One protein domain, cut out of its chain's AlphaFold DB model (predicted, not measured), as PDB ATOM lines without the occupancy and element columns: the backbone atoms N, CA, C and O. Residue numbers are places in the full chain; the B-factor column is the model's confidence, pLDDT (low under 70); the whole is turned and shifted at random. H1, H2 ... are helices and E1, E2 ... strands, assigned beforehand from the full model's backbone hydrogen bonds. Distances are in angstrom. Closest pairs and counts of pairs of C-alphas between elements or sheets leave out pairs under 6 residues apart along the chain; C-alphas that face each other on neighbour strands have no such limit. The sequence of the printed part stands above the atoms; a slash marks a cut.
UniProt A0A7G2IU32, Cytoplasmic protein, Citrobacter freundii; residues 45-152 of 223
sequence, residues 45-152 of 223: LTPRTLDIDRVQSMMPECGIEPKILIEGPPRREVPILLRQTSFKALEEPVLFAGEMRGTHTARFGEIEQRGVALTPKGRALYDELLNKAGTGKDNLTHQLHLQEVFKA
ATOM      1  N   LEU A  45     254.070 220.681 189.512       90.56
ATOM      2  CA  LEU A  45     253.635 221.363 188.289       90.56
ATOM      3  C   LEU A  45     253.907 222.853 188.462       90.56
ATOM      4  O   LEU A  45     253.350 223.474 189.365       90.56
ATOM      5  N   THR A  46     254.747 223.408 187.592       94.25
ATOM      6  CA  THR A  46     255.234 224.785 187.703       94.25
ATOM      7  C   THR A  46     254.441 225.702 186.764       94.25
ATOM      8  O   THR A  46     254.579 225.583 185.544       94.25
ATOM      9  N   PRO A  47     253.584 226.613 187.265       96.31
ATOM     10  CA  PRO A  47     252.961 227.624 186.424       96.31
ATOM     11  C   PRO A  47     253.948 228.744 186.070       96.31
ATOM     12  O   PRO A  47     254.903 229.025 186.796       96.31
ATOM     13  N   ARG A  48     253.671 229.435 184.960       97.75
ATOM     14  CA  ARG A  48     254.442 230.600 184.511       97.75
ATOM     15  C   ARG A  48     253.850 231.900 185.059       97.75
ATOM     16  O   ARG A  48     252.664 232.164 184.866       97.75
ATOM     17  N   THR A  49     254.692 232.756 185.636       97.88
ATOM     18  CA  THR A  49     254.377 234.152 185.990       97.88
ATOM     19  C   THR A  49     255.152 235.152 185.125       97.88
ATOM     20  O   THR A  49     256.181 234.827 184.528       97.88
ATOM     21  N   LEU A  50     254.640 236.383 185.046       97.25
ATOM     22  CA  LEU A  50     255.326 237.522 184.430       97.25
ATOM     23  C   LEU A  50     256.240 238.265 185.415       97.25
ATOM     24  O   LEU A  50     257.235 238.838 184.980       97.25
ATOM     25  N   ASP A  51     255.923 238.241 186.714       96.81
ATOM     26  CA  ASP A  51     256.728 238.866 187.772       96.81
ATOM     27  C   ASP A  51     256.813 237.916 188.977       96.81
ATOM     28  O   ASP A  51     255.871 237.776 189.764       96.81
ATOM     29  N   ILE A  52     257.938 237.207 189.083       95.94
ATOM     30  CA  ILE A  52     258.198 236.258 190.170       95.94
ATOM     31  C   ILE A  52     258.414 236.957 191.511       95.94
ATOM     32  O   ILE A  52     258.027 236.401 192.535       95.94
ATOM     33  N   ASP A  53     258.962 238.175 191.522       93.75
ATOM     34  CA  ASP A  53     259.179 238.927 192.760       93.75
ATOM     35  C   ASP A  53     257.822 239.322 193.360       93.75
ATOM     36  O   ASP A  53     257.580 239.162 194.561       93.75
ATOM     37  N   ARG A  54     256.884 239.759 192.506       95.38
ATOM     38  CA  ARG A  54     255.516 240.063 192.934       95.38
ATOM     39  C   ARG A  54     254.804 238.821 193.457       95.38
ATOM     40  O   ARG A  54     254.211 238.894 194.531       95.38
ATOM     41  N   VAL A  55     254.883 237.694 192.746       95.62
ATOM     42  CA  VAL A  55     254.264 236.438 193.202       95.62
ATOM     43  C   VAL A  55     254.860 235.979 194.533       95.62
ATOM     44  O   VAL A  55     254.097 235.689 195.451       95.62
ATOM     45  N   GLN A  56     256.188 235.988 194.684       92.31
ATOM     46  CA  GLN A  56     256.848 235.602 195.934       92.31
ATOM     47  C   GLN A  56     256.395 236.484 197.109       92.31
ATOM     48  O   GLN A  56     256.134 235.963 198.190       92.31
ATOM     49  N   SER A  57     256.227 237.798 196.897       92.75
ATOM     50  CA  SER A  57     255.731 238.713 197.941       92.75
ATOM     51  C   SER A  57     254.285 238.441 198.374       92.75
ATOM     52  O   SER A  57     253.938 238.699 199.521       92.75
ATOM     53  N   MET A  58     253.453 237.907 197.472       95.50
ATOM     54  CA  MET A  58     252.033 237.628 197.723       95.50
ATOM     55  C   MET A  58     251.784 236.223 198.285       95.50
ATOM     56  O   MET A  58     250.737 235.981 198.875       95.50
ATOM     57  N   MET A  59     252.722 235.288 198.114       94.31
ATOM     58  CA  MET A  59     252.575 233.904 198.576       94.31
ATOM     59  C   MET A  59     252.194 233.790 200.069       94.31
ATOM     60  O   MET A  59     251.229 233.072 200.351       94.31
ATOM     61  N   PRO A  60     252.824 234.528 201.013       93.19
ATOM     62  CA  PRO A  60     252.444 234.468 202.427       93.19
ATOM     63  C   PRO A  60     251.004 234.922 202.702       93.19
ATOM     64  O   PRO A  60     250.338 234.354 203.564       93.19
ATOM     65  N   GLU A  61     250.488 235.891 201.937       94.88
ATOM     66  CA  GLU A  61     249.093 236.355 202.040       94.88
ATOM     67  C   GLU A  61     248.093 235.256 201.637       94.88
ATOM     68  O   GLU A  61     246.937 235.271 202.056       94.88
ATOM     69  N   CYS A  62     248.546 234.273 200.852       92.38
ATOM     70  CA  CYS A  62     247.781 233.102 200.432       92.38
ATOM     71  C   CYS A  62     248.114 231.830 201.236       92.38
ATOM     72  O   CYS A  62     247.704 230.742 200.836       92.38
ATOM     73  N   GLY A  63     248.860 231.937 202.343       91.06
ATOM     74  CA  GLY A  63     249.245 230.788 203.172       91.06
ATOM     75  C   GLY A  63     250.341 229.903 202.567       91.06
ATOM     76  O   GLY A  63     250.510 228.764 202.995       91.06
ATOM     77  N   ILE A  64     251.078 230.406 201.575       90.38
ATOM     78  CA  ILE A  64     252.215 229.718 200.958       90.38
ATOM     79  C   ILE A  64     253.504 230.326 201.508       90.38
ATOM     80  O   ILE A  64     253.722 231.529 201.393       90.38
ATOM     81  N   GLU A  65     254.385 229.500 202.067       89.06
ATOM     82  CA  GLU A  65     255.706 229.931 202.530       89.06
ATOM     83  C   GLU A  65     256.773 229.603 201.468       89.06
ATOM     84  O   GLU A  65     257.183 228.441 201.336       89.06
ATOM     85  N   PRO A  66     257.213 230.585 200.656       86.06
ATOM     86  CA  PRO A  66     258.244 230.348 199.662       86.06
ATOM     87  C   PRO A  66     259.630 230.290 200.277       86.06
ATOM     88  O   PRO A  66     259.939 230.970 201.257       86.06
ATOM     89  N   LYS A  67     260.529 229.567 199.607       85.75
ATOM     90  CA  LYS A  67     261.955 229.788 199.815       85.75
ATOM     91  C   LYS A  67     262.274 231.247 199.523       85.75
ATOM     92  O   LYS A  67     261.833 231.817 198.528       85.75
ATOM     93  N   ILE A  68     263.124 231.825 200.365       79.81
ATOM     94  CA  ILE A  68     263.591 233.201 200.179       79.81
ATOM     95  C   ILE A  68     264.444 233.302 198.898       79.81
ATOM     96  O   ILE A  68     264.431 234.317 198.202       79.81
ATOM     97  N   LEU A  69     265.184 232.240 198.561       84.81
ATOM     98  CA  LEU A  69     266.055 232.200 197.388       84.81
ATOM     99  C   LEU A  69     265.246 232.051 196.090       84.81
ATOM    100  O   LEU A  69     264.483 231.098 195.929       84.81
ATOM    101  N   ILE A  70     265.487 232.967 195.150       89.00
ATOM    102  CA  ILE A  70     265.110 232.822 193.742       89.00
ATOM    103  C   ILE A  70     266.352 232.370 192.973       89.00
ATOM    104  O   ILE A  70     267.400 233.020 193.021       89.00
ATOM    105  N   GLU A  71     266.230 231.250 192.275       89.56
ATOM    106  CA  GLU A  71     267.253 230.721 191.382       89.56
ATOM    107  C   GLU A  71     267.201 231.411 190.016       89.56
ATOM    108  O   GLU A  71     266.138 231.830 189.556       89.56
ATOM    109  N   GLY A  72     268.354 231.480 189.349       92.19
ATOM    110  CA  GLY A  72     268.517 232.116 188.042       92.19
ATOM    111  C   GLY A  72     269.197 233.487 188.113       92.19
ATOM    112  O   GLY A  72     269.873 233.779 189.104       92.19
ATOM    113  N   PRO A  73     269.089 234.312 187.054       94.94
ATOM    114  CA  PRO A  73     269.609 235.674 187.064       94.94
ATOM    115  C   PRO A  73     268.841 236.550 188.070       94.94
ATOM    116  O   PRO A  73     267.720 236.214 188.474       94.94
ATOM    117  N   PRO A  74     269.400 237.710 188.449       95.06
ATOM    118  CA  PRO A  74     268.667 238.685 189.245       95.06
ATOM    119  C   PRO A  74     267.511 239.306 188.439       95.06
ATOM    120  O   PRO A  74     267.327 239.013 187.254       95.06
ATOM    121  N   ARG A  75     266.724 240.182 189.075       95.25
ATOM    122  CA  ARG A  75     265.711 240.996 188.383       95.25
ATOM    123  C   ARG A  75     266.367 241.859 187.296       95.25
ATOM    124  O   ARG A  75     267.453 242.397 187.507       95.25
ATOM    125  N   ARG A  76     265.703 241.955 186.143       96.75
ATOM    126  CA  ARG A  76     266.178 242.606 184.915       96.75
ATOM    127  C   ARG A  76     265.015 243.231 184.154       96.75
ATOM    128  O   ARG A  76     263.906 242.701 184.234       96.75
ATOM    129  N   GLU A  77     265.291 244.279 183.387       97.19
ATOM    130  CA  GLU A  77     264.328 244.879 182.455       97.19
ATOM    131  C   GLU A  77     264.039 243.943 181.279       97.19
ATOM    132  O   GLU A  77     262.892 243.809 180.853       97.19
ATOM    133  N   VAL A  78     265.061 243.227 180.794       97.88
ATOM    134  CA  VAL A  78     264.903 242.146 179.817       97.88
ATOM    135  C   VAL A  78     265.282 240.820 180.483       97.88
ATOM    136  O   VAL A  78     266.468 240.475 180.556       97.88
ATOM    137  N   PRO A  79     264.297 240.055 180.997       98.12
ATOM    138  CA  PRO A  79     264.557 238.763 181.620       98.12
ATOM    139  C   PRO A  79     265.257 237.806 180.652       98.12
ATOM    140  O   PRO A  79     264.870 237.703 179.489       98.12
ATOM    141  N   ILE A  80     266.247 237.062 181.143       98.25
ATOM    142  CA  ILE A  80     267.002 236.046 180.392       98.25
ATOM    143  C   ILE A  80     266.809 234.674 181.039       98.25
ATOM    144  O   ILE A  80     266.656 234.593 182.257       98.25
ATOM    145  N   LEU A  81     266.849 233.605 180.242       98.12
ATOM    146  CA  LEU A  81     266.643 232.228 180.711       98.12
ATOM    147  C   LEU A  81     265.347 232.112 181.533       98.12
ATOM    148  O   LEU A  81     264.278 232.455 181.030       98.12
ATOM    149  N   LEU A  82     265.420 231.655 182.781       97.75
ATOM    150  CA  LEU A  82     264.285 231.631 183.698       97.75
ATOM    151  C   LEU A  82     264.704 232.043 185.108       97.75
ATOM    152  O   LEU A  82     265.871 231.941 185.472       97.75
ATOM    153  N   ARG A  83     263.744 232.487 185.911       95.56
ATOM    154  CA  ARG A  83     263.873 232.629 187.365       95.56
ATOM    155  C   ARG A  83     262.860 231.705 188.023       95.56
ATOM    156  O   ARG A  83     261.732 231.646 187.541       95.56
ATOM    157  N   GLN A  84     263.233 231.017 189.096       94.44
ATOM    158  CA  GLN A  84     262.339 230.064 189.767       94.44
ATOM    159  C   GLN A  84     262.517 230.063 191.285       94.44
ATOM    160  O   GLN A  84     263.594 230.372 191.795       94.44
ATOM    161  N   THR A  85     261.463 229.706 192.015       90.88
ATOM    162  CA  THR A  85     261.540 229.419 193.453       90.88
ATOM    163  C   THR A  85     260.553 228.317 193.828       90.88
ATOM    164  O   THR A  85     259.569 228.089 193.125       90.88
ATOM    165  N   SER A  86     260.827 227.628 194.934       90.88
ATOM    166  CA  SER A  86     260.015 226.520 195.445       90.88
ATOM    167  C   SER A  86     259.414 226.849 196.808       90.88
ATOM    168  O   SER A  86     259.907 227.713 197.532       90.88
ATOM    169  N   PHE A  87     258.346 226.147 197.165       88.62
ATOM    170  CA  PHE A  87     257.634 226.298 198.431       88.62
ATOM    171  C   PHE A  87     257.112 224.946 198.912       88.62
ATOM    172  O   PHE A  87     256.913 224.027 198.116       88.62
ATOM    173  N   LYS A  88     256.883 224.803 200.218       83.88
ATOM    174  CA  LYS A  88     256.225 223.611 200.768       83.88
ATOM    175  C   LYS A  88     254.737 223.666 200.404       83.88
ATOM    176  O   LYS A  88     254.080 224.639 200.757       83.88
ATOM    177  N   ALA A  89     254.220 222.666 199.689       79.50
ATOM    178  CA  ALA A  89     252.831 222.669 199.220       79.50
ATOM    179  C   ALA A  89     251.911 221.806 200.094       79.50
ATOM    180  O   ALA A  89     250.894 222.297 200.574       79.50
ATOM    181  N   LEU A  90     252.252 220.532 200.308       80.25
ATOM    182  CA  LEU A  90     251.401 219.603 201.057       80.25
ATOM    183  C   LEU A  90     252.231 218.507 201.727       80.25
ATOM    184  O   LEU A  90     253.195 218.036 201.133       80.25
ATOM    185  N   GLU A  91     251.842 218.064 202.920       76.31
ATOM    186  CA  GLU A  91     252.326 216.809 203.509       76.31
ATOM    187  C   GLU A  91     251.325 215.696 203.205       76.31
ATOM    188  O   GLU A  91     250.132 215.845 203.473       76.31
ATOM    189  N   GLU A  92     251.797 214.592 202.624       78.50
ATOM    190  CA  GLU A  92     250.951 213.448 202.280       78.50
ATOM    191  C   GLU A  92     251.261 212.262 203.208       78.50
ATOM    192  O   GLU A  92     252.431 211.931 203.430       78.50
ATOM    193  N   PRO A  93     250.231 211.603 203.772       80.38
ATOM    194  CA  PRO A  93     250.435 210.380 204.532       80.38
ATOM    195  C   PRO A  93     250.860 209.248 203.592       80.38
ATOM    196  O   PRO A  93     250.374 209.157 202.459       80.38
ATOM    197  N   VAL A  94     251.732 208.370 204.089       82.81
ATOM    198  CA  VAL A  94     252.129 207.141 203.394       82.81
ATOM    199  C   VAL A  94     251.764 205.936 204.237       82.81
ATOM    200  O   VAL A  94     251.922 205.934 205.454       82.81
ATOM    201  N   LEU A  95     251.203 204.941 203.559       85.31
ATOM    202  CA  LEU A  95     250.657 203.728 204.137       85.31
ATOM    203  C   LEU A  95     251.555 202.551 203.774       85.31
ATOM    204  O   LEU A  95     251.824 202.307 202.595       85.31
ATOM    205  N   PHE A  96     251.948 201.792 204.792       83.62
ATOM    206  CA  PHE A  96     252.702 200.552 204.654       83.62
ATOM    207  C   PHE A  96     251.786 199.388 205.034       83.62
ATOM    208  O   PHE A  96     251.164 199.412 206.093       83.62
ATOM    209  N   ALA A  97     251.652 198.397 204.148       71.56
ATOM    210  CA  ALA A  97     250.973 197.116 204.396       71.56
ATOM    211  C   ALA A  97     249.660 197.166 205.230       71.56
ATOM    212  O   ALA A  97     249.379 196.255 206.004       71.56
ATOM    213  N   GLY A  98     248.828 198.201 205.054       61.38
ATOM    214  CA  GLY A  98     247.504 198.314 205.682       61.38
ATOM    215  C   GLY A  98     247.456 198.918 207.094       61.38
ATOM    216  O   GLY A  98     246.355 199.074 207.621       61.38
ATOM    217  N   GLU A  99     248.584 199.317 207.689       61.00
ATOM    218  CA  GLU A  99     248.614 200.058 208.958       61.00
ATOM    219  C   GLU A  99     249.011 201.531 208.741       61.00
ATOM    220  O   GLU A  99     249.895 201.860 207.949       61.00
ATOM    221  N   MET A 100     248.341 202.454 209.443       54.53
ATOM    222  CA  MET A 100     248.711 203.876 209.445       54.53
ATOM    223  C   MET A 100     249.873 204.116 210.407       54.53
ATOM    224  O   MET A 100     249.621 204.378 211.586       54.53
ATOM    225  N   ARG A 101     251.119 204.094 209.923       64.50
ATOM    226  CA  ARG A 101     252.272 204.690 210.622       64.50
ATOM    227  C   ARG A 101     253.276 205.238 209.606       64.50
ATOM    228  O   ARG A 101     253.943 204.477 208.926       64.50
ATOM    229  N   GLY A 102     253.325 206.566 209.472       58.38
ATOM    230  CA  GLY A 102     254.296 207.276 208.634       58.38
ATOM    231  C   GLY A 102     253.747 208.568 208.015       58.38
ATOM    232  O   GLY A 102     252.613 208.619 207.540       58.38
ATOM    233  N   THR A 103     254.555 209.630 208.003       57.28
ATOM    234  CA  THR A 103     254.343 210.797 207.129       57.28
ATOM    235  C   THR A 103     255.464 210.814 206.098       57.28
ATOM    236  O   THR A 103     256.635 210.672 206.451       57.28
ATOM    237  N   HIS A 104     255.122 210.937 204.814       60.16
ATOM    238  CA  HIS A 104     256.124 211.168 203.780       60.16
ATOM    239  C   HIS A 104     256.372 212.655 203.638       60.16
ATOM    240  O   HIS A 104     255.501 213.494 203.880       60.16
ATOM    241  N   THR A 105     257.599 212.985 203.255       59.69
ATOM    242  CA  THR A 105     258.017 214.369 203.168       59.69
ATOM    243  C   THR A 105     257.220 215.136 202.120       59.69
ATOM    244  O   THR A 105     256.812 214.599 201.092       59.69
ATOM    245  N   ALA A 106     257.025 216.416 202.422       60.28
ATOM    246  CA  ALA A 106     256.170 217.325 201.692       60.28
ATOM    247  C   ALA A 106     256.393 217.325 200.175       60.28
ATOM    248  O   ALA A 106     257.529 217.409 199.702       60.28
ATOM    249  N   ARG A 107     255.289 217.342 199.424       72.81
ATOM    250  CA  ARG A 107     255.294 217.798 198.037       72.81
ATOM    251  C   ARG A 107     255.661 219.269 198.013       72.81
ATOM    252  O   ARG A 107     255.142 220.071 198.800       72.81
ATOM    253  N   PHE A 108     256.541 219.622 197.093       81.06
ATOM    254  CA  PHE A 108     256.931 221.002 196.873       81.06
ATOM    255  C   PHE A 108     256.166 221.556 195.681       81.06
ATOM    256  O   PHE A 108     255.951 220.871 194.685       81.06
ATOM    257  N   GLY A 109     255.736 222.801 195.804       89.69
ATOM    258  CA  GLY A 109     255.313 223.592 194.664       89.69
ATOM    259  C   GLY A 109     256.494 224.385 194.127       89.69
ATOM    260  O   GLY A 109     257.470 224.644 194.838       89.69
ATOM    261  N   GLU A 110     256.393 224.788 192.871       93.69
ATOM    262  CA  GLU A 110     257.373 225.639 192.210       93.69
ATOM    263  C   GLU A 110     256.638 226.705 191.392       93.69
ATOM    264  O   GLU A 110     255.497 226.502 190.975       93.69
ATOM    265  N   ILE A 111     257.275 227.855 191.192       95.19
ATOM    266  CA  ILE A 111     256.820 228.924 190.299       95.19
ATOM    267  C   ILE A 111     257.999 229.389 189.444       95.19
ATOM    268  O   ILE A 111     259.116 229.510 189.953       95.19
ATOM    269  N   GLU A 112     257.752 229.703 188.171       97.19
ATOM    270  CA  GLU A 112     258.795 230.177 187.259       97.19
ATOM    271  C   GLU A 112     258.396 231.430 186.466       97.19
ATOM    272  O   GLU A 112     257.243 231.629 186.083       97.19
ATOM    273  N   GLN A 113     259.381 232.266 186.157       98.06
ATOM    274  CA  GLN A 113     259.294 233.362 185.198       98.06
ATOM    275  C   GLN A 113     260.273 233.093 184.057       98.06
ATOM    276  O   GLN A 113     261.479 233.024 184.279       98.06
ATOM    277  N   ARG A 114     259.765 232.987 182.825       98.38
ATOM    278  CA  ARG A 114     260.573 232.717 181.623       98.38
ATOM    279  C   ARG A 114     260.874 233.989 180.838       98.38
ATOM    280  O   ARG A 114     259.945 234.698 180.440       98.38
ATOM    281  N   GLY A 115     262.162 234.228 180.613       98.31
ATOM    282  CA  GLY A 115     262.726 235.299 179.800       98.31
ATOM    283  C   GLY A 115     263.159 234.838 178.408       98.31
ATOM    284  O   GLY A 115     262.653 233.846 177.883       98.31
ATOM    285  N   VAL A 116     264.089 235.573 177.797       98.50
ATOM    286  CA  VAL A 116     264.616 235.283 176.457       98.50
ATOM    287  C   VAL A 116     265.652 234.153 176.474       98.50
ATOM    288  O   VAL A 116     266.488 234.056 177.376       98.50
ATOM    289  N   ALA A 117     265.616 233.308 175.445       98.62
ATOM    290  CA  ALA A 117     266.604 232.277 175.176       98.62
ATOM    291  C   ALA A 117     267.946 232.894 174.758       98.62
ATOM    292  O   ALA A 117     268.006 233.794 173.915       98.62
ATOM    293  N   LEU A 118     269.035 232.378 175.323       98.56
ATOM    294  CA  LEU A 118     270.385 232.855 175.038       98.56
ATOM    295  C   LEU A 118     271.041 232.065 173.903       98.56
ATOM    296  O   LEU A 118     270.790 230.875 173.712       98.56
ATOM    297  N   THR A 119     271.925 232.729 173.163       98.56
ATOM    298  CA  THR A 119     272.872 232.063 172.258       98.56
ATOM    299  C   THR A 119     273.973 231.370 173.074       98.56
ATOM    300  O   THR A 119     274.112 231.651 174.268       98.56
ATOM    301  N   PRO A 120     274.834 230.525 172.472       98.44
ATOM    302  CA  PRO A 120     276.007 229.991 173.171       98.44
ATOM    303  C   PRO A 120     276.902 231.086 173.776       98.44
ATOM    304  O   PRO A 120     277.377 230.945 174.898       98.44
ATOM    305  N   LYS A 121     277.063 232.218 173.074       98.50
ATOM    306  CA  LYS A 121     277.795 233.390 173.576       98.50
ATOM    307  C   LYS A 121     277.117 233.995 174.807       98.50
ATOM    308  O   LYS A 121     277.789 234.288 175.792       98.50
ATOM    309  N   GLY A 122     275.797 234.178 174.757       98.38
ATOM    310  CA  GLY A 122     275.048 234.699 175.897       98.38
ATOM    311  C   GLY A 122     275.057 233.755 177.094       98.38
ATOM    312  O   GLY A 122     275.201 234.212 178.224       98.38
ATOM    313  N   ARG A 123     274.971 232.441 176.855       98.00
ATOM    314  CA  ARG A 123     275.064 231.433 177.913       98.00
ATOM    315  C   ARG A 123     276.446 231.425 178.570       98.00
ATOM    316  O   ARG A 123     276.507 231.424 179.789       98.00
ATOM    317  N   ALA A 124     277.524 231.520 177.790       97.75
ATOM    318  CA  ALA A 124     278.880 231.619 178.330       97.75
ATOM    319  C   ALA A 124     279.059 232.854 179.232       97.75
ATOM    320  O   ALA A 124     279.590 232.730 180.332       97.75
ATOM    321  N   LEU A 125     278.551 234.021 178.811       98.19
ATOM    322  CA  LEU A 125     278.562 235.233 179.642       98.19
ATOM    323  C   LEU A 125     277.722 235.058 180.916       98.19
ATOM    324  O   LEU A 125     278.135 235.474 181.993       98.19
ATOM    325  N   TYR A 126     276.545 234.438 180.806       97.38
ATOM    326  CA  TYR A 126     275.704 234.134 181.964       97.38
ATOM    327  C   TYR A 126     276.443 233.243 182.973       97.38
ATOM    328  O   TYR A 126     276.477 233.571 184.157       97.38
ATOM    329  N   ASP A 127     277.059 232.153 182.509       95.38
ATOM    330  CA  ASP A 127     277.774 231.203 183.364       95.38
ATOM    331  C   ASP A 127     279.015 231.858 184.005       95.38
ATOM    332  O   ASP A 127     279.270 231.665 185.193       95.38
ATOM    333  N   GLU A 128     279.755 232.696 183.267       96.69
ATOM    334  CA  GLU A 128     280.882 233.479 183.797       96.69
ATOM    335  C   GLU A 128     280.446 234.399 184.947       96.69
ATOM    336  O   GLU A 128     281.044 234.388 186.025       96.69
ATOM    337  N   LEU A 129     279.385 235.182 184.734       96.38
ATOM    338  CA  LEU A 129     278.882 236.122 185.735       96.38
ATOM    339  C   LEU A 129     278.275 235.401 186.938       96.38
ATOM    340  O   LEU A 129     278.464 235.836 188.073       96.38
ATOM    341  N   LEU A 130     277.595 234.278 186.713       92.44
ATOM    342  CA  LEU A 130     277.072 233.452 187.793       92.44
ATOM    343  C   LEU A 130     278.206 232.870 188.650       92.44
ATOM    344  O   LEU A 130     278.147 232.953 189.875       92.44
ATOM    345  N   ASN A 131     279.266 232.356 188.021       92.19
ATOM    346  CA  ASN A 131     280.450 231.860 188.723       92.19
ATOM    347  C   ASN A 131     281.156 232.976 189.501       92.19
ATOM    348  O   ASN A 131     281.572 232.769 190.640       92.19
ATOM    349  N   LYS A 132     281.249 234.177 188.918       92.06
ATOM    350  CA  LYS A 132     281.831 235.355 189.572       92.06
ATOM    351  C   LYS A 132     281.033 235.804 190.797       92.06
ATOM    352  O   LYS A 132     281.638 236.236 191.772       92.06
ATOM    353  N   ALA A 133     279.705 235.696 190.754       89.75
ATOM    354  CA  ALA A 133     278.843 235.994 191.898       89.75
ATOM    355  C   ALA A 133     278.964 234.950 193.028       89.75
ATOM    356  O   ALA A 133     278.646 235.248 194.182       89.75
ATOM    357  N   GLY A 134     279.429 233.736 192.711       85.19
ATOM    358  CA  GLY A 134     279.667 232.665 193.673       85.19
ATOM    359  C   GLY A 134     278.408 232.234 194.430       85.19
ATOM    360  O   GLY A 134     277.280 232.403 193.970       85.19
ATOM    361  N   THR A 135     278.599 231.662 195.618       77.56
ATOM    362  CA  THR A 135     277.512 231.335 196.549       77.56
ATOM    363  C   THR A 135     277.570 232.273 197.752       77.56
ATOM    364  O   THR A 135     278.606 232.420 198.399       77.56
ATOM    365  N   GLY A 136     276.462 232.950 198.054       67.00
ATOM    366  CA  GLY A 136     276.366 233.773 199.260       67.00
ATOM    367  C   GLY A 136     275.968 232.957 200.490       67.00
ATOM    368  O   GLY A 136     275.321 231.914 200.374       67.00
ATOM    369  N   LYS A 137     276.358 233.440 201.677       64.50
ATOM    370  CA  LYS A 137     275.988 232.842 202.973       64.50
ATOM    371  C   LYS A 137     274.574 233.235 203.411       64.50
ATOM    372  O   LYS A 137     273.896 232.437 204.048       64.50
ATOM    373  N   ASP A 138     274.138 234.438 203.051       75.31
ATOM    374  CA  ASP A 138     272.800 234.968 203.296       75.31
ATOM    375  C   ASP A 138     272.138 235.400 201.979       75.31
ATOM    376  O   ASP A 138     272.799 235.825 201.029       75.31
ATOM    377  N   ASN A 139     270.813 235.272 201.911       70.81
ATOM    378  CA  ASN A 139     270.084 235.470 200.662       70.81
ATOM    379  C   ASN A 139     270.086 236.934 200.190       70.81
ATOM    380  O   ASN A 139     270.231 237.187 198.998       70.81
ATOM    381  N   LEU A 140     269.954 237.899 201.106       77.25
ATOM    382  CA  LEU A 140     269.872 239.317 200.749       77.25
ATOM    383  C   LEU A 140     271.192 239.819 200.151       77.25
ATOM    384  O   LEU A 140     271.200 240.387 199.060       77.25
ATOM    385  N   THR A 141     272.315 239.561 200.824       82.50
ATOM    386  CA  THR A 141     273.643 239.960 200.343       82.50
ATOM    387  C   THR A 141     274.000 239.216 199.063       82.50
ATOM    388  O   THR A 141     274.568 239.817 198.152       82.50
ATOM    389  N   HIS A 142     273.618 237.938 198.940       82.19
ATOM    390  CA  HIS A 142     273.812 237.191 197.699       82.19
ATOM    391  C   HIS A 142     273.070 237.827 196.522       82.19
ATOM    392  O   HIS A 142     273.667 238.016 195.469       82.19
ATOM    393  N   GLN A 143     271.795 238.189 196.695       82.38
ATOM    394  CA  GLN A 143     270.990 238.797 195.633       82.38
ATOM    395  C   GLN A 143     271.503 240.188 195.245       82.38
ATOM    396  O   GLN A 143     271.585 240.491 194.057       82.38
ATOM    397  N   LEU A 144     271.910 241.014 196.217       87.69
ATOM    398  CA  LEU A 144     272.525 242.318 195.943       87.69
ATOM    399  C   LEU A 144     273.852 242.171 195.186       87.69
ATOM    400  O   LEU A 144     274.099 242.881 194.213       87.69
ATOM    401  N   HIS A 145     274.691 241.217 195.590       91.00
ATOM    402  CA  HIS A 145     275.942 240.938 194.893       91.00
ATOM    403  C   HIS A 145     275.702 240.390 193.480       91.00
ATOM    404  O   HIS A 145     276.347 240.827 192.529       91.00
ATOM    405  N   LEU A 146     274.736 239.481 193.326       91.88
ATOM    406  CA  LEU A 146     274.329 238.931 192.039       91.88
ATOM    407  C   LEU A 146     273.841 240.041 191.097       91.88
ATOM    408  O   LEU A 146     274.259 240.079 189.944       91.88
ATOM    409  N   GLN A 147     273.020 240.976 191.591       93.56
ATOM    410  CA  GLN A 147     272.594 242.168 190.848       93.56
ATOM    411  C   GLN A 147     273.785 243.011 190.384       93.56
ATOM    412  O   GLN A 147     273.839 243.386 189.213       93.56
ATOM    413  N   GLU A 148     274.752 243.277 191.266       95.44
ATOM    414  CA  GLU A 148     275.938 244.067 190.924       95.44
ATOM    415  C   GLU A 148     276.770 243.399 189.824       95.44
ATOM    416  O   GLU A 148     277.124 244.034 188.832       95.44
ATOM    417  N   VAL A 149     277.041 242.099 189.963       96.56
ATOM    418  CA  VAL A 149     277.824 241.334 188.982       96.56
ATOM    419  C   VAL A 149     277.117 241.290 187.623       96.56
ATOM    420  O   VAL A 149     277.759 241.463 186.584       96.56
ATOM    421  N   PHE A 150     275.792 241.133 187.608       97.56
ATOM    422  CA  PHE A 150     274.997 241.060 186.378       97.56
ATOM    423  C   PHE A 150     274.773 242.401 185.669       97.56
ATOM    424  O   PHE A 150     274.240 242.394 184.556       97.56
ATOM    425  N   LYS A 151     275.236 243.534 186.219       97.25
ATOM    426  CA  LYS A 151     275.317 244.802 185.465       97.25
ATOM    427  C   LYS A 151     276.202 244.687 184.221       97.25
ATOM    428  O   LYS A 151     276.012 245.433 183.265       97.25
ATOM    429  N   ALA A 152     277.145 243.741 184.213       97.44
ATOM    430  CA  ALA A 152     277.964 243.427 183.045       97.44
ATOM    431  C   ALA A 152     277.182 242.720 181.918       97.44
ATOM    432  O   ALA A 152     277.656 242.668 180.786       97.44
TER     433      ALA A 152
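Overview. This is residues 45 to 152 of the 223 residues of the protein "Cytoplasmic protein" of Citrobacter freundii (UniProt A0A7G2IU32). A long antiparallel hairpin of two strands, E1 and E2, makes the longest axis; H1 is near one end of it, and the helical hairpin H2 and H3 lies toward the end away from Gly 98. The printed part has 108 residues, with named elements in the order H1, E1, E2, H2, H3, mixed helices and strands. It is loose, with a radius of gyration of the C-alphas of 17.5 A, spanning 58 by 28 by 28 A.

Along the chain. Find C-alpha 82 at (264.285, 231.631, 183.698); E1 runs to 93, 32.8 A. E2, residues 103 to 114, spans 34.2 A. H1 is 52 to 62, H2 120 to 133, 19.9 A, and H3 139 to 150, ending at (274.997, 241.060, 186.378).

Arrangement. Between E1 and E2, N 83 and O 113 are 2.8 A apart, within hydrogen-bond range. The closest C-alphas of H1 and E2, Ile 52 and Gln 113, are 5.9 A apart. H2, with residues 129 to 133 alone, touches H3, closest at C-alphas 133 and 146, 5.4 A, a steep tilt of 44 degrees, opposite ways. Every O i to N i+4 pair is within range in H2 and H3, 5 of 7 in H1.

Size, cuts and confidence. C-alphas 98 and 152, the farthest apart, are 59.0 A apart. The printed part has no cut; the H1 to E1 link is long. Residues 98 to 106 and 136 to 137 have pLDDT under 70.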